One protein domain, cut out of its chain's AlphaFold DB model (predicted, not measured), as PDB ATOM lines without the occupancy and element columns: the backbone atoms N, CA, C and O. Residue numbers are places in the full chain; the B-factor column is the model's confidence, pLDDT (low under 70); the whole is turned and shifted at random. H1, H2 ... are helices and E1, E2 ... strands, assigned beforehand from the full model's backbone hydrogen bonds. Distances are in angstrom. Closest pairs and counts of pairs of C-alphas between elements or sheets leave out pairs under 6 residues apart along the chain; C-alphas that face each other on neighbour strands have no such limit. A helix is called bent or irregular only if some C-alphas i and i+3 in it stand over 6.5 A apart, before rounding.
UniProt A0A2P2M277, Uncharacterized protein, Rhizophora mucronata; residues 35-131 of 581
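Overview. This is residues 35 to 131 of the 581 residues of an uncharacterized protein of Rhizophora mucronata (UniProt A0A2P2M277). Three long strands form a twisted wall, with H1 lying across one face and H2 touching H1 and only grazing the sheet. The other two helices sit toward opposite ends of the long axis: H3 over the opposite face from H1, beside the start of E2, and H4 beyond the other end of E2, off the sheet. The printed part has 97 residues, in the order H1, H2, E1, H3, E2, H4, E3; the sheet order is E1, E2, E3, all antiparallel, and the class is mixed, helices and strands. The whole is elongated, spanning 43 by 26 by 18 A, and only just compact, close to loose, with a radius of gyration of the C-alphas of 14.6 A.

Arrangement. H1, residues 35 to 42, and H2, residues 48 to 62, touch through residues 54 to 58 of H2 alone, at a steep tilt of 64 degrees, opposite ways; their closest C-alphas, of Leu 41 and Gln 54, are 5.9 A apart. E1, residues 67 to 73, is an edge strand, antiparallel to the inner strand E2, residues 85 to 94, with N 70 and O 91 2.8 A apart, within hydrogen-bond range. E3, residues 119 to 127, is the other edge strand, antiparallel to E2, with N 90 and O 122 2.7 A apart, within hydrogen-bond range. H1 is on the sheet at a height of 7.8 A, only just over E2, on which 3 of its C-alphas fall, and runs across the strands at 85 degrees to E2 on the local plane. H3, residues 75 to 80, is on the opposite face at a height of 8.4 A, over E2 and slantwise to it at 39 degrees on the local plane; their closest C-alphas, of Lys 77 and Phe 87, are 6.7 A apart. H4, residues 97 to 109, is not on the sheet but is near H2, with 6 pairs of C-alphas within 10 A. Every O i to N i+4 pair is within hydrogen-bond range in H1 and H2; H4 has 8 of 9, and H3 has 0 of 2 and 0 of 3 O i to N i+3 pairs.

Along the chain. H1 begins at C-alpha 35, (305.389, 366.738, 402.026). H2 is 20.8 A long, E1 20.0 A, E2 28.1 A, H4 19.5 A and E3 25.1 A. H3 is irregular, with C-alphas 76 and 79 7.5 A apart. E3 ends at C-alpha 127, (290.617, 365.763, 405.634).

Size, cuts and confidence. The two C-alphas farthest apart, of Asp 97 and Lys 131, are 45.2 A apart. The printed part has no cut and no long link. Mean pLDDT of the printed part is 72.2; 31 residues are under 70, among them residues 71 to 88.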
ATOM      1  N   SER A  35     306.546 367.409 402.616       64.12
ATOM      2  CA  SER A  35     305.389 366.738 402.026       64.12
ATOM      3  C   SER A  35     304.045 367.419 402.311       64.12
ATOM      4  O   SER A  35     303.146 367.278 401.487       64.12
ATOM      5  N   VAL A  36     303.882 368.214 403.379       72.38
ATOM      6  CA  VAL A  36     302.610 368.899 403.695       72.38
ATOM      7  C   VAL A  36     302.236 369.920 402.629       72.38
ATOM      8  O   VAL A  36     301.092 369.941 402.184       72.38
ATOM      9  N   VAL A  37     303.193 370.721 402.148       77.69
ATOM     10  CA  VAL A  37     302.937 371.675 401.054       77.69
ATOM     11  C   VAL A  37     302.543 370.925 399.782       77.69
ATOM     12  O   VAL A  37     301.636 371.348 399.071       77.69
ATOM     13  N   SER A  38     303.188 369.792 399.493       80.12
ATOM     14  CA  SER A  38     302.840 368.959 398.337       80.12
ATOM     15  C   SER A  38     301.445 368.340 398.476       80.12
ATOM     16  O   SER A  38     300.663 368.421 397.535       80.12
ATOM     17  N   LYS A  39     301.093 367.811 399.656       79.81
ATOM     18  CA  LYS A  39     299.755 367.286 399.969       79.81
ATOM     19  C   LYS A  39     298.691 368.376 399.854       79.81
ATOM     20  O   LYS A  39     297.670 368.154 399.217       79.81
ATOM     21  N   PHE A  40     298.957 369.571 400.382       82.75
ATOM     22  CA  PHE A  40     298.077 370.731 400.240       82.75
ATOM     23  C   PHE A  40     297.851 371.105 398.772       82.75
ATOM     24  O   PHE A  40     296.720 371.366 398.387       82.75
ATOM     25  N   LEU A  41     298.900 371.101 397.943       83.50
ATOM     26  CA  LEU A  41     298.791 371.403 396.513       83.50
ATOM     27  C   LEU A  41     298.127 370.290 395.689       83.50
ATOM     28  O   LEU A  41     297.657 370.565 394.587       83.50
ATOM     29  N   GLN A  42     298.118 369.050 396.174       81.25
ATOM     30  CA  GLN A  42     297.459 367.914 395.520       81.25
ATOM     31  C   GLN A  42     296.007 367.729 395.986       81.25
ATOM     32  O   GLN A  42     295.206 367.142 395.266       81.25
ATOM     33  N   ALA A  43     295.660 368.234 397.172       80.12
ATOM     34  CA  ALA A  43     294.318 368.145 397.725       80.12
ATOM     35  C   ALA A  43     293.308 368.979 396.923       80.12
ATOM     36  O   ALA A  43     293.618 370.064 396.417       80.12
ATOM     37  N   HIS A  44     292.066 368.495 396.857       79.12
ATOM     38  CA  HIS A  44     290.962 369.272 396.307       79.12
ATOM     39  C   HIS A  44     290.634 370.450 397.240       79.12
ATOM     40  O   HIS A  44     290.426 370.227 398.434       79.12
ATOM     41  N   PRO A  45     290.600 371.695 396.731       78.00
ATOM     42  CA  PRO A  45     290.291 372.856 397.553       78.00
ATOM     43  C   PRO A  45     288.826 372.819 398.004       78.00
ATOM     44  O   PRO A  45     287.938 372.502 397.214       78.00
ATOM     45  N   ALA A  46     288.579 373.153 399.272       70.69
ATOM     46  CA  ALA A  46     287.232 373.174 399.844       70.69
ATOM     47  C   ALA A  46     286.450 374.455 399.495       70.69
ATOM     48  O   ALA A  46     285.223 374.448 399.507       70.69
ATOM     49  N   ASP A  47     287.154 375.544 399.179       72.00
ATOM     50  CA  ASP A  47     286.572 376.844 398.858       72.00
ATOM     51  C   ASP A  47     287.413 377.614 397.817       72.00
ATOM     52  O   ASP A  47     288.525 377.222 397.428       72.00
ATOM     53  N   PHE A  48     286.862 378.731 397.336       72.12
ATOM     54  CA  PHE A  48     287.524 379.614 396.372       72.12
ATOM     55  C   PHE A  48     288.850 380.161 396.916       72.12
ATOM     56  O   PHE A  48     289.855 380.187 396.206       72.12
ATOM     57  N   SER A  49     288.881 380.529 398.197       68.25
ATOM     58  CA  SER A  49     290.066 381.060 398.873       68.25
ATOM     59  C   SER A  49     291.235 380.069 398.875       68.25
ATOM     60  O   SER A  49     292.376 380.422 398.585       68.25
ATOM     61  N   THR A  50     290.945 378.800 399.139       75.56
ATOM     62  CA  THR A  50     291.899 377.691 399.115       75.56
ATOM     63  C   THR A  50     292.383 377.445 397.693       75.56
ATOM     64  O   THR A  50     293.582 377.267 397.479       75.56
ATOM     65  N   THR A  51     291.479 377.508 396.710       79.25
ATOM     66  CA  THR A  51     291.824 377.402 395.283       79.25
ATOM     67  C   THR A  51     292.824 378.487 394.889       79.25
ATOM     68  O   THR A  51     293.885 378.188 394.337       79.25
ATOM     69  N   LYS A  52     292.543 379.743 395.251       82.56
ATOM     70  CA  LYS A  52     293.419 380.877 394.957       82.56
ATOM     71  C   LYS A  52     294.748 380.801 395.685       82.56
ATOM     72  O   LYS A  52     295.784 381.026 395.065       82.56
ATOM     73  N   LEU A  53     294.764 380.404 396.953       82.94
ATOM     74  CA  LEU A  53     296.017 380.193 397.668       82.94
ATOM     75  C   LEU A  53     296.873 379.101 397.004       82.94
ATOM     76  O   LEU A  53     298.076 379.294 396.827       82.94
ATOM     77  N   GLN A  54     296.271 377.981 396.591       85.81
ATOM     78  CA  GLN A  54     296.991 376.950 395.846       85.81
ATOM     79  C   GLN A  54     297.536 377.488 394.510       85.81
ATOM     80  O   GLN A  54     298.667 377.160 394.161       85.81
ATOM     81  N   GLU A  55     296.790 378.325 393.775       88.06
ATOM     82  CA  GLU A  55     297.271 378.985 392.546       88.06
ATOM     83  C   GLU A  55     298.519 379.843 392.801       88.06
ATOM     84  O   GLU A  55     299.511 379.688 392.084       88.06
ATOM     85  N   ILE A  56     298.513 380.690 393.844       88.81
ATOM     86  CA  ILE A  56     299.684 381.510 394.205       88.81
ATOM     87  C   ILE A  56     300.887 380.607 394.489       88.81
ATOM     88  O   ILE A  56     301.971 380.824 393.948       88.81
ATOM     89  N   ILE A  57     300.710 379.584 395.331       88.56
ATOM     90  CA  ILE A  57     301.812 378.713 395.754       88.56
ATOM     91  C   ILE A  57     302.353 377.895 394.572       88.56
ATOM     92  O   ILE A  57     303.573 377.761 394.448       88.56
ATOM     93  N   ARG A  58     301.491 377.387 393.675       90.81
ATOM     94  CA  ARG A  58     301.929 376.715 392.435       90.81
ATOM     95  C   ARG A  58     302.765 377.659 391.584       90.81
ATOM     96  O   ARG A  58     303.897 377.317 391.257       90.81
ATOM     97  N   LEU A  59     302.276 378.874 391.338       90.31
ATOM     98  CA  LEU A  59     302.989 379.869 390.540       90.31
ATOM     99  C   LEU A  59     304.345 380.240 391.156       90.31
ATOM    100  O   LEU A  59     305.347 380.315 390.446       90.31
ATOM    101  N   MET A  60     304.405 380.426 392.479       86.81
ATOM    102  CA  MET A  60     305.655 380.691 393.197       86.81
ATOM    103  C   MET A  60     306.669 379.558 393.020       86.81
ATOM    104  O   MET A  60     307.853 379.830 392.815       86.81
ATOM    105  N   LYS A  61     306.226 378.295 393.071       86.19
ATOM    106  CA  LYS A  61     307.101 377.129 392.884       86.19
ATOM    107  C   LYS A  61     307.523 376.958 391.422       86.19
ATOM    108  O   LYS A  61     308.704 376.740 391.166       86.19
ATOM    109  N   GLU A  62     306.604 377.121 390.471       88.38
ATOM    110  CA  GLU A  62     306.858 377.029 389.025       88.38
ATOM    111  C   GLU A  62     307.841 378.103 388.544       88.38
ATOM    112  O   GLU A  62     308.823 377.804 387.865       88.38
ATOM    113  N   ARG A  63     307.622 379.361 388.945       86.38
ATOM    114  CA  ARG A  63     308.488 380.498 388.592       86.38
ATOM    115  C   ARG A  63     309.712 380.632 389.498       86.38
ATOM    116  O   ARG A  63     310.512 381.550 389.295       86.38
ATOM    117  N   ARG A  64     309.869 379.739 390.483       84.25
ATOM    118  CA  ARG A  64     310.955 379.743 391.476       84.25
ATOM    119  C   ARG A  64     311.126 381.123 392.114       84.25
ATOM    120  O   ARG A  64     312.201 381.726 392.071       84.25
ATOM    121  N   PHE A  65     310.034 381.671 392.637       84.75
ATOM    122  CA  PHE A  65     310.118 382.875 393.452       84.75
ATOM    123  C   PHE A  65     310.820 382.542 394.773       84.75
ATOM    124  O   PHE A  65     310.577 381.472 395.334       84.75
ATOM    125  N   PRO A  66     311.718 383.418 395.251       77.44
ATOM    126  CA  PRO A  66     312.450 383.179 396.484       77.44
ATOM    127  C   PRO A  66     311.469 383.249 397.659       77.44
ATOM    128  O   PRO A  66     311.059 384.324 398.083       77.44
ATOM    129  N   ALA A  67     311.038 382.091 398.152       81.06
ATOM    130  CA  ALA A  67     310.068 381.984 399.231       81.06
ATOM    131  C   ALA A  67     310.295 380.726 400.075       81.06
ATOM    132  O   ALA A  67     310.618 379.662 399.546       81.06
ATOM    133  N   ALA A  68     310.082 380.849 401.381       76.81
ATOM    134  CA  ALA A  68     310.116 379.761 402.341       76.81
ATOM    135  C   ALA A  68     308.696 379.371 402.762       76.81
ATOM    136  O   ALA A  68     307.844 380.224 403.001       76.81
ATOM    137  N   PHE A  69     308.464 378.069 402.895       78.62
ATOM    138  CA  PHE A  69     307.223 377.499 403.410       78.62
ATOM    139  C   PHE A  69     307.583 376.663 404.635       78.62
ATOM    140  O   PHE A  69     308.309 375.677 404.511       78.62
ATOM    141  N   LYS A  70     307.111 377.069 405.813       75.00
ATOM    142  CA  LYS A  70     307.286 376.332 407.068       75.00
ATOM    143  C   LYS A  70     305.923 375.847 407.531       75.00
ATOM    144  O   LYS A  70     305.014 376.653 407.686       75.00
ATOM    145  N   CYS A  71     305.768 374.548 407.728       67.19
ATOM    146  CA  CYS A  71     304.526 373.961 408.213       67.19
ATOM    147  C   CYS A  71     304.739 373.439 409.633       67.19
ATOM    148  O   CYS A  71     305.729 372.771 409.917       67.19
ATOM    149  N   TYR A  72     303.787 373.733 410.503       66.69
ATOM    150  CA  TYR A  72     303.721 373.281 411.886       66.69
ATOM    151  C   TYR A  72     302.400 372.544 412.069       66.69
ATOM    152  O   TYR A  72     301.433 372.849 411.379       66.69
ATOM    153  N   HIS A  73     302.321 371.588 412.981       61.03
ATOM    154  CA  HIS A  73     301.026 371.037 413.372       61.03
ATOM    155  C   HIS A  73     300.260 372.072 414.211       61.03
ATOM    156  O   HIS A  73     300.844 372.732 415.068       61.03
ATOM    157  N   ASN A  74     298.962 372.246 413.948       57.06
ATOM    158  CA  ASN A  74     298.108 373.142 414.726       57.06
ATOM    159  C   ASN A  74     297.349 372.328 415.784       57.06
ATOM    160  O   ASN A  74     296.229 371.871 415.560       57.06
ATOM    161  N   PHE A  75     297.990 372.145 416.941       51.41
ATOM    162  CA  PHE A  75     297.475 371.314 418.032       51.41
ATOM    163  C   PHE A  75     296.267 371.926 418.765       51.41
ATOM    164  O   PHE A  75     295.537 371.207 419.439       51.41
ATOM    165  N   HIS A  76     295.979 373.221 418.574       43.78
ATOM    166  CA  HIS A  76     294.836 373.897 419.203       43.78
ATOM    167  C   HIS A  76     293.476 373.572 418.554       43.78
ATOM    168  O   HIS A  76     292.444 373.932 419.113       43.78
ATOM    169  N   LYS A  77     293.452 372.923 417.379       45.78
ATOM    170  CA  LYS A  77     292.218 372.596 416.628       45.78
ATOM    171  C   LYS A  77     291.901 371.099 416.530       45.78
ATOM    172  O   LYS A  77     290.913 370.741 415.891       45.78
ATOM    173  N   ILE A  78     292.695 370.243 417.179       47.84
ATOM    174  CA  ILE A  78     292.534 368.774 417.151       47.84
ATOM    175  C   ILE A  78     291.172 368.326 417.718       47.84
ATOM    176  O   ILE A  78     290.673 367.265 417.362       47.84
ATOM    177  N   ASP A  79     290.510 369.175 418.500       41.47
ATOM    178  CA  ASP A  79     289.285 368.847 419.231       41.47
ATOM    179  C   ASP A  79     287.968 368.837 418.429       41.47
ATOM    180  O   ASP A  79     286.911 368.757 419.045       41.47
ATOM    181  N   SER A  80     287.955 368.919 417.090       42.19
ATOM    182  CA  SER A  80     286.669 369.114 416.377       42.19
ATOM    183  C   SER A  80     286.186 368.017 415.434       42.19
ATOM    184  O   SER A  80     285.000 368.023 415.122       42.19
ATOM    185  N   MET A  81     286.994 367.059 414.983       39.56
ATOM    186  CA  MET A  81     286.542 366.027 414.031       39.56
ATOM    187  C   MET A  81     287.536 364.847 414.008       39.56
ATOM    188  O   MET A  81     288.680 365.020 414.408       39.56
ATOM    189  N   SER A  82     287.070 363.689 413.522       43.78
ATOM    190  CA  SER A  82     287.712 362.359 413.465       43.78
ATOM    191  C   SER A  82     289.239 362.292 413.263       43.78
ATOM    192  O   SER A  82     289.867 363.196 412.719       43.78
ATOM    193  N   SER A  83     289.819 361.125 413.585       49.94
ATOM    194  CA  SER A  83     291.220 360.726 413.332       49.94
ATOM    195  C   SER A  83     291.721 360.897 411.883       49.94
ATOM    196  O   SER A  83     292.895 360.660 411.615       49.94
ATOM    197  N   ASP A  84     290.853 361.311 410.955       53.34
ATOM    198  CA  ASP A  84     291.148 361.550 409.541       53.34
ATOM    199  C   ASP A  84     291.433 363.028 409.200       53.34
ATOM    200  O   ASP A  84     291.681 363.343 408.030       53.34
ATOM    201  N   ASN A  85     291.400 363.934 410.189       59.47
ATOM    202  CA  ASN A  85     291.616 365.370 409.993       59.47
ATOM    203  C   ASN A  85     292.976 365.827 410.535       59.47
ATOM    204  O   ASN A  85     293.249 365.778 411.733       59.47
ATOM    205  N   LEU A  86     293.826 366.332 409.644       63.56
ATOM    206  CA  LEU A  86     295.154 366.843 409.960       63.56
ATOM    207  C   LEU A  86     295.160 368.372 409.895       63.56
ATOM    208  O   LEU A  86     295.006 368.969 408.825       63.56
ATOM    209  N   PHE A  87     295.395 369.005 411.044       67.62
ATOM    210  CA  PHE A  87     295.491 370.456 411.164       67.62
ATOM    211  C   PHE A  87     296.949 370.912 411.165       67.62
ATOM    212  O   PHE A  87     297.749 370.502 412.009       67.62
ATOM    213  N   TYR A  88     297.285 371.816 410.250       68.94
ATOM    214  CA  TYR A  88     298.598 372.437 410.147       68.94
ATOM    215  C   TYR A  88     298.484 373.960 410.175       68.94
ATOM    216  O   TYR A  88     297.525 374.535 409.681       68.94
ATOM    217  N   LYS A  89     299.503 374.630 410.701       71.56
ATOM    218  CA  LYS A  89     299.759 376.056 410.524       71.56
ATOM    219  C   LYS A  89     300.906 376.197 409.531       71.56
ATOM    220  O   LYS A  89     302.024 375.770 409.801       71.56
ATOM    221  N   MET A  90     300.642 376.766 408.366       76.19
ATOM    222  CA  MET A  90     301.646 377.075 407.357       76.19
ATOM    223  C   MET A  90     302.024 378.551 407.428       76.19
ATOM    224  O   MET A  90     301.174 379.438 407.356       76.19
ATOM    225  N   VAL A  91     303.322 378.797 407.529       72.31
ATOM    226  CA  VAL A  91     303.951 380.105 407.421       72.31
ATOM    227  C   VAL A  91     304.638 380.188 406.068       72.31
ATOM    228  O   VAL A  91     305.548 379.412 405.778       72.31
ATOM    229  N   ILE A  92     304.201 381.123 405.233       76.94
ATOM    230  CA  ILE A  92     304.843 381.423 403.951       76.94
ATOM    231  C   ILE A  92     305.613 382.724 404.123       76.94
ATOM    232  O   ILE A  92     305.050 383.697 404.611       76.94
ATOM    233  N   HIS A  93     306.866 382.770 403.695       75.81
ATOM    234  CA  HIS A  93     307.660 383.991 403.675       75.81
ATOM    235  C   HIS A  93     308.245 384.203 402.284       75.81
ATOM    236  O   HIS A  93     308.948 383.340 401.776       75.81
ATOM    237  N   VAL A  94     307.950 385.339 401.658       74.94
ATOM    238  CA  VAL A  94     308.494 385.719 400.351       74.94
ATOM    239  C   VAL A  94     309.695 386.621 400.581       74.94
ATOM    240  O   VAL A  94     309.573 387.701 401.155       74.94
ATOM    241  N   HIS A  95     310.858 386.178 400.131       70.81
ATOM    242  CA  HIS A  95     312.104 386.925 400.223       70.81
ATOM    243  C   HIS A  95     312.245 387.872 399.024       70.81
ATOM    244  O   HIS A  95     311.716 387.594 397.954       70.81
ATOM    245  N   SER A  96     313.016 388.951 399.189       67.44
ATOM    246  CA  SER A  96     313.384 389.920 398.143       67.44
ATOM    247  C   SER A  96     312.227 390.661 397.443       67.44
ATOM    248  O   SER A  96     311.278 390.085 396.910       67.44
ATOM    249  N   ASP A  97     312.369 391.980 397.291       67.38
ATOM    250  CA  ASP A  97     311.414 392.805 396.532       67.38
ATOM    251  C   ASP A  97     311.357 392.462 395.036       67.38
ATOM    252  O   ASP A  97     310.374 392.748 394.342       67.38
ATOM    253  N   SER A  98     312.389 391.789 394.522       73.19
ATOM    254  CA  SER A  98     312.395 391.268 393.156       73.19
ATOM    255  C   SER A  98     311.269 390.251 392.911       73.19
ATOM    256  O   SER A  98     310.709 390.221 391.813       73.19
ATOM    257  N   ALA A  99     310.879 389.466 393.925       74.94
ATOM    258  CA  ALA A  99     309.801 388.484 393.823       74.94
ATOM    259  C   ALA A  99     308.451 389.152 393.543       74.94
ATOM    260  O   ALA A  99     307.711 388.705 392.670       74.94
ATOM    261  N   PHE A 100     308.162 390.272 394.210       75.88
ATOM    262  CA  PHE A 100     306.917 391.025 394.034       75.88
ATOM    263  C   PHE A 100     306.842 391.680 392.663       75.88
ATOM    264  O   PHE A 100     305.812 391.594 392.000       75.88
ATOM    265  N   ARG A 101     307.949 392.270 392.194       75.31
ATOM    266  CA  ARG A 101     308.030 392.840 390.841       75.31
ATOM    267  C   ARG A 101     307.788 391.775 389.772       75.31
ATOM    268  O   ARG A 101     307.065 392.019 388.807       75.31
ATOM    269  N   ARG A 102     308.363 390.580 389.943       83.94
ATOM    270  CA  ARG A 102     308.145 389.435 389.043       83.94
ATOM    271  C   ARG A 102     306.702 388.927 389.117       83.94
ATOM    272  O   ARG A 102     306.091 388.719 388.078       83.94
ATOM    273  N   TYR A 103     306.139 388.810 390.316       82.62
ATOM    274  CA  TYR A 103     304.755 388.383 390.520       82.62
ATOM    275  C   TYR A 103     303.741 389.359 389.907       82.62
ATOM    276  O   TYR A 103     302.803 388.939 389.239       82.62
ATOM    277  N   GLN A 104     303.959 390.669 390.048       77.75
ATOM    278  CA  GLN A 104     303.114 391.692 389.422       77.75
ATOM    279  C   GLN A 104     303.096 391.582 387.894       77.75
ATOM    280  O   GLN A 104     302.060 391.829 387.282       77.75
ATOM    281  N   LYS A 105     304.212 391.188 387.263       85.31
ATOM    282  CA  LYS A 105     304.217 390.901 385.822       85.31
ATOM    283  C   LYS A 105     303.287 389.734 385.498       85.31
ATOM    284  O   LYS A 105     302.516 389.850 384.555       85.31
ATOM    285  N   GLU A 106     303.297 388.657 386.282       87.06
ATOM    286  CA  GLU A 106     302.361 387.539 386.088       87.06
ATOM    287  C   GLU A 106     300.901 387.976 386.292       87.06
ATOM    288  O   GLU A 106     300.054 387.615 385.482       87.06
ATOM    289  N   MET A 107     300.606 388.822 387.290       79.19
ATOM    290  CA  MET A 107     299.253 389.366 387.507       79.19
ATOM    291  C   MET A 107     298.725 390.163 386.309       79.19
ATOM    292  O   MET A 107     297.534 390.113 386.026       79.19
ATOM    293  N   ARG A 108     299.592 390.865 385.564       79.88
ATOM    294  CA  ARG A 108     299.176 391.564 384.331       79.88
ATOM    295  C   ARG A 108     298.723 390.599 383.233       79.88
ATOM    296  O   ARG A 108     297.837 390.942 382.464       79.88
ATOM    297  N   HIS A 109     299.319 389.409 383.167       84.31
ATOM    298  CA  HIS A 109     298.951 388.372 382.196       84.31
ATOM    299  C   HIS A 109     297.799 387.491 382.700       84.31
ATOM    300  O   HIS A 109     297.099 386.871 381.907       84.31
ATOM    301  N   LYS A 110     297.610 387.416 384.022       82.75
ATOM    302  CA  LYS A 110     296.567 386.638 384.695       82.75
ATOM    303  C   LYS A 110     295.866 387.520 385.741       82.75
ATOM    304  O   LYS A 110     296.184 387.415 386.927       82.75
ATOM    305  N   PRO A 111     294.905 388.369 385.327       71.75
ATOM    306  CA  PRO A 111     294.273 389.356 386.210       71.75
ATOM    307  C   PRO A 111     293.486 388.738 387.377       71.75
ATOM    308  O   PRO A 111     293.260 389.404 388.380       71.75
ATOM    309  N   GLY A 112     293.123 387.452 387.294       71.81
ATOM    310  CA  GLY A 112     292.462 386.710 388.375       71.81
ATOM    311  C   GLY A 112     293.392 386.142 389.459       71.81
ATOM    312  O   GLY A 112     292.922 385.359 390.292       71.81
ATOM    313  N   LEU A 113     294.695 386.452 389.434       75.31
ATOM    314  CA  LEU A 113     295.638 386.050 390.483       75.31
ATOM    315  C   LEU A 113     295.436 386.885 391.748       75.31
ATOM    316  O   LEU A 113     295.309 388.106 391.697       75.31
ATOM    317  N   TRP A 114     295.491 386.229 392.904       78.19
ATOM    318  CA  TRP A 114     295.494 386.935 394.180       78.19
ATOM    319  C   TRP A 114     296.788 387.736 394.388       78.19
ATOM    320  O   TRP A 114     297.845 387.314 393.913       78.19
ATOM    321  N   PRO A 115     296.748 388.864 395.119       71.50
ATOM    322  CA  PRO A 115     297.948 389.635 395.425       71.50
ATOM    323  C   PRO A 115     298.965 388.825 396.244       71.50
ATOM    324  O   PRO A 115     298.600 388.053 397.133       71.50
ATOM    325  N   LEU A 116     300.256 389.029 395.969       72.88
ATOM    326  CA  LEU A 116     301.340 388.416 396.737       72.88
ATOM    327  C   LEU A 116     301.725 389.292 397.931       72.88
ATOM    328  O   LEU A 116     301.954 390.494 397.788       72.88
ATOM    329  N   TYR A 117     301.878 388.664 399.094       69.06
ATOM    330  CA  TYR A 117     302.295 389.314 400.330       69.06
ATOM    331  C   TYR A 117     303.599 388.716 400.858       69.06
ATOM    332  O   TYR A 117     303.994 387.615 400.493       69.06
ATOM    333  N   ARG A 118     304.293 389.465 401.719       68.06
ATOM    334  CA  ARG A 118     305.625 389.085 402.218       68.06
ATOM    335  C   ARG A 118     305.609 387.976 403.255       68.06
ATOM    336  O   ARG A 118     306.544 387.189 403.306       68.06
ATOM    337  N   GLY A 119     304.543 387.886 404.036       65.31
ATOM    338  CA  GLY A 119     304.334 386.815 404.999       65.31
ATOM    339  C   GLY A 119     302.892 386.335 404.942       65.31
ATOM    340  O   GLY A 119     301.992 387.154 404.808       65.31
ATOM    341  N   PHE A 120     302.653 385.037 405.065       65.25
ATOM    342  CA  PHE A 120     301.315 384.480 405.231       65.25
ATOM    343  C   PHE A 120     301.304 383.562 406.445       65.25
ATOM    344  O   PHE A 120     302.218 382.760 406.612       65.25
ATOM    345  N   PHE A 121     300.240 383.649 407.239       67.12
ATOM    346  CA  PHE A 121     299.883 382.638 408.226       67.12
ATOM    347  C   PHE A 121     298.588 381.985 407.764       67.12
ATOM    348  O   PHE A 121     297.582 382.671 407.569       67.12
ATOM    349  N   VAL A 122     298.632 380.676 407.553       71.44
ATOM    350  CA  VAL A 122     297.526 379.906 406.991       71.44
ATOM    351  C   VAL A 122     297.268 378.710 407.887       71.44
ATOM    352  O   VAL A 122     298.155 377.888 408.086       71.44
ATOM    353  N   ASP A 123     296.046 378.584 408.387       71.00
ATOM    354  CA  ASP A 123     295.585 377.322 408.955       71.00
ATOM    355  C   ASP A 123     295.148 376.405 407.809       71.00
ATOM    356  O   ASP A 123     294.248 376.745 407.042       71.00
ATOM    357  N   ILE A 124     295.792 375.251 407.682       73.25
ATOM    358  CA  ILE A 124     295.453 374.197 406.733       73.25
ATOM    359  C   ILE A 124     294.726 373.093 407.496       73.25
ATOM    360  O   ILE A 124     295.237 372.581 408.489       73.25
ATOM    361  N   ASN A 125     293.569 372.684 406.988       76.00
ATOM    362  CA  ASN A 125     292.880 371.478 407.423       76.00
ATOM    363  C   ASN A 125     292.843 370.487 406.253       76.00
ATOM    364  O   ASN A 125     292.209 370.764 405.235       76.00
ATOM    365  N   LEU A 126     293.551 369.365 406.378       71.50
ATOM    366  CA  LEU A 126     293.506 368.269 405.413       71.50
ATOM    367  C   LEU A 126     292.608 367.168 405.968       71.50
ATOM    368  O   LEU A 126     292.896 366.628 407.029       71.50
ATOM    369  N   PHE A 127     291.557 366.809 405.237       70.44
ATOM    370  CA  PHE A 127     290.617 365.763 405.634       70.44
ATOM    371  C   PHE A 127     290.401 364.761 404.500       70.44
ATOM    372  O   PHE A 127     290.433 365.117 403.318       70.44
ATOM    373  N   LYS A 128     290.158 363.496 404.851       64.88
ATOM    374  CA  LYS A 128     289.772 362.463 403.883       64.88
ATOM    375  C   LYS A 128     288.268 362.568 403.616       64.88
ATOM    376  O   LYS A 128     287.461 362.468 404.534       64.88
ATOM    377  N   ALA A 129     287.870 362.800 402.366       56.28
ATOM    378  CA  ALA A 129     286.450 362.888 402.024       56.28
ATOM    379  C   ALA A 129     285.760 361.521 402.205       56.28
ATOM    380  O   ALA A 129     286.205 360.521 401.638       56.28
ATOM    381  N   SER A 130     284.661 361.476 402.967       55.84
ATOM    382  CA  SER A 130     283.744 360.329 402.966       55.84
ATOM    383  C   SER A 130     283.002 360.255 401.623       55.84
ATOM    384  O   SER A 130     282.842 361.272 400.943       55.84
ATOM    385  N   LYS A 131     282.528 359.061 401.225       54.44
ATOM    386  CA  LYS A 131     281.778 358.869 399.962       54.44
ATOM    387  C   LYS A 131     280.549 359.792 399.855       54.44
ATOM    388  O   LYS A 131     280.205 360.211 398.756       54.44
TER     389      LYS A 131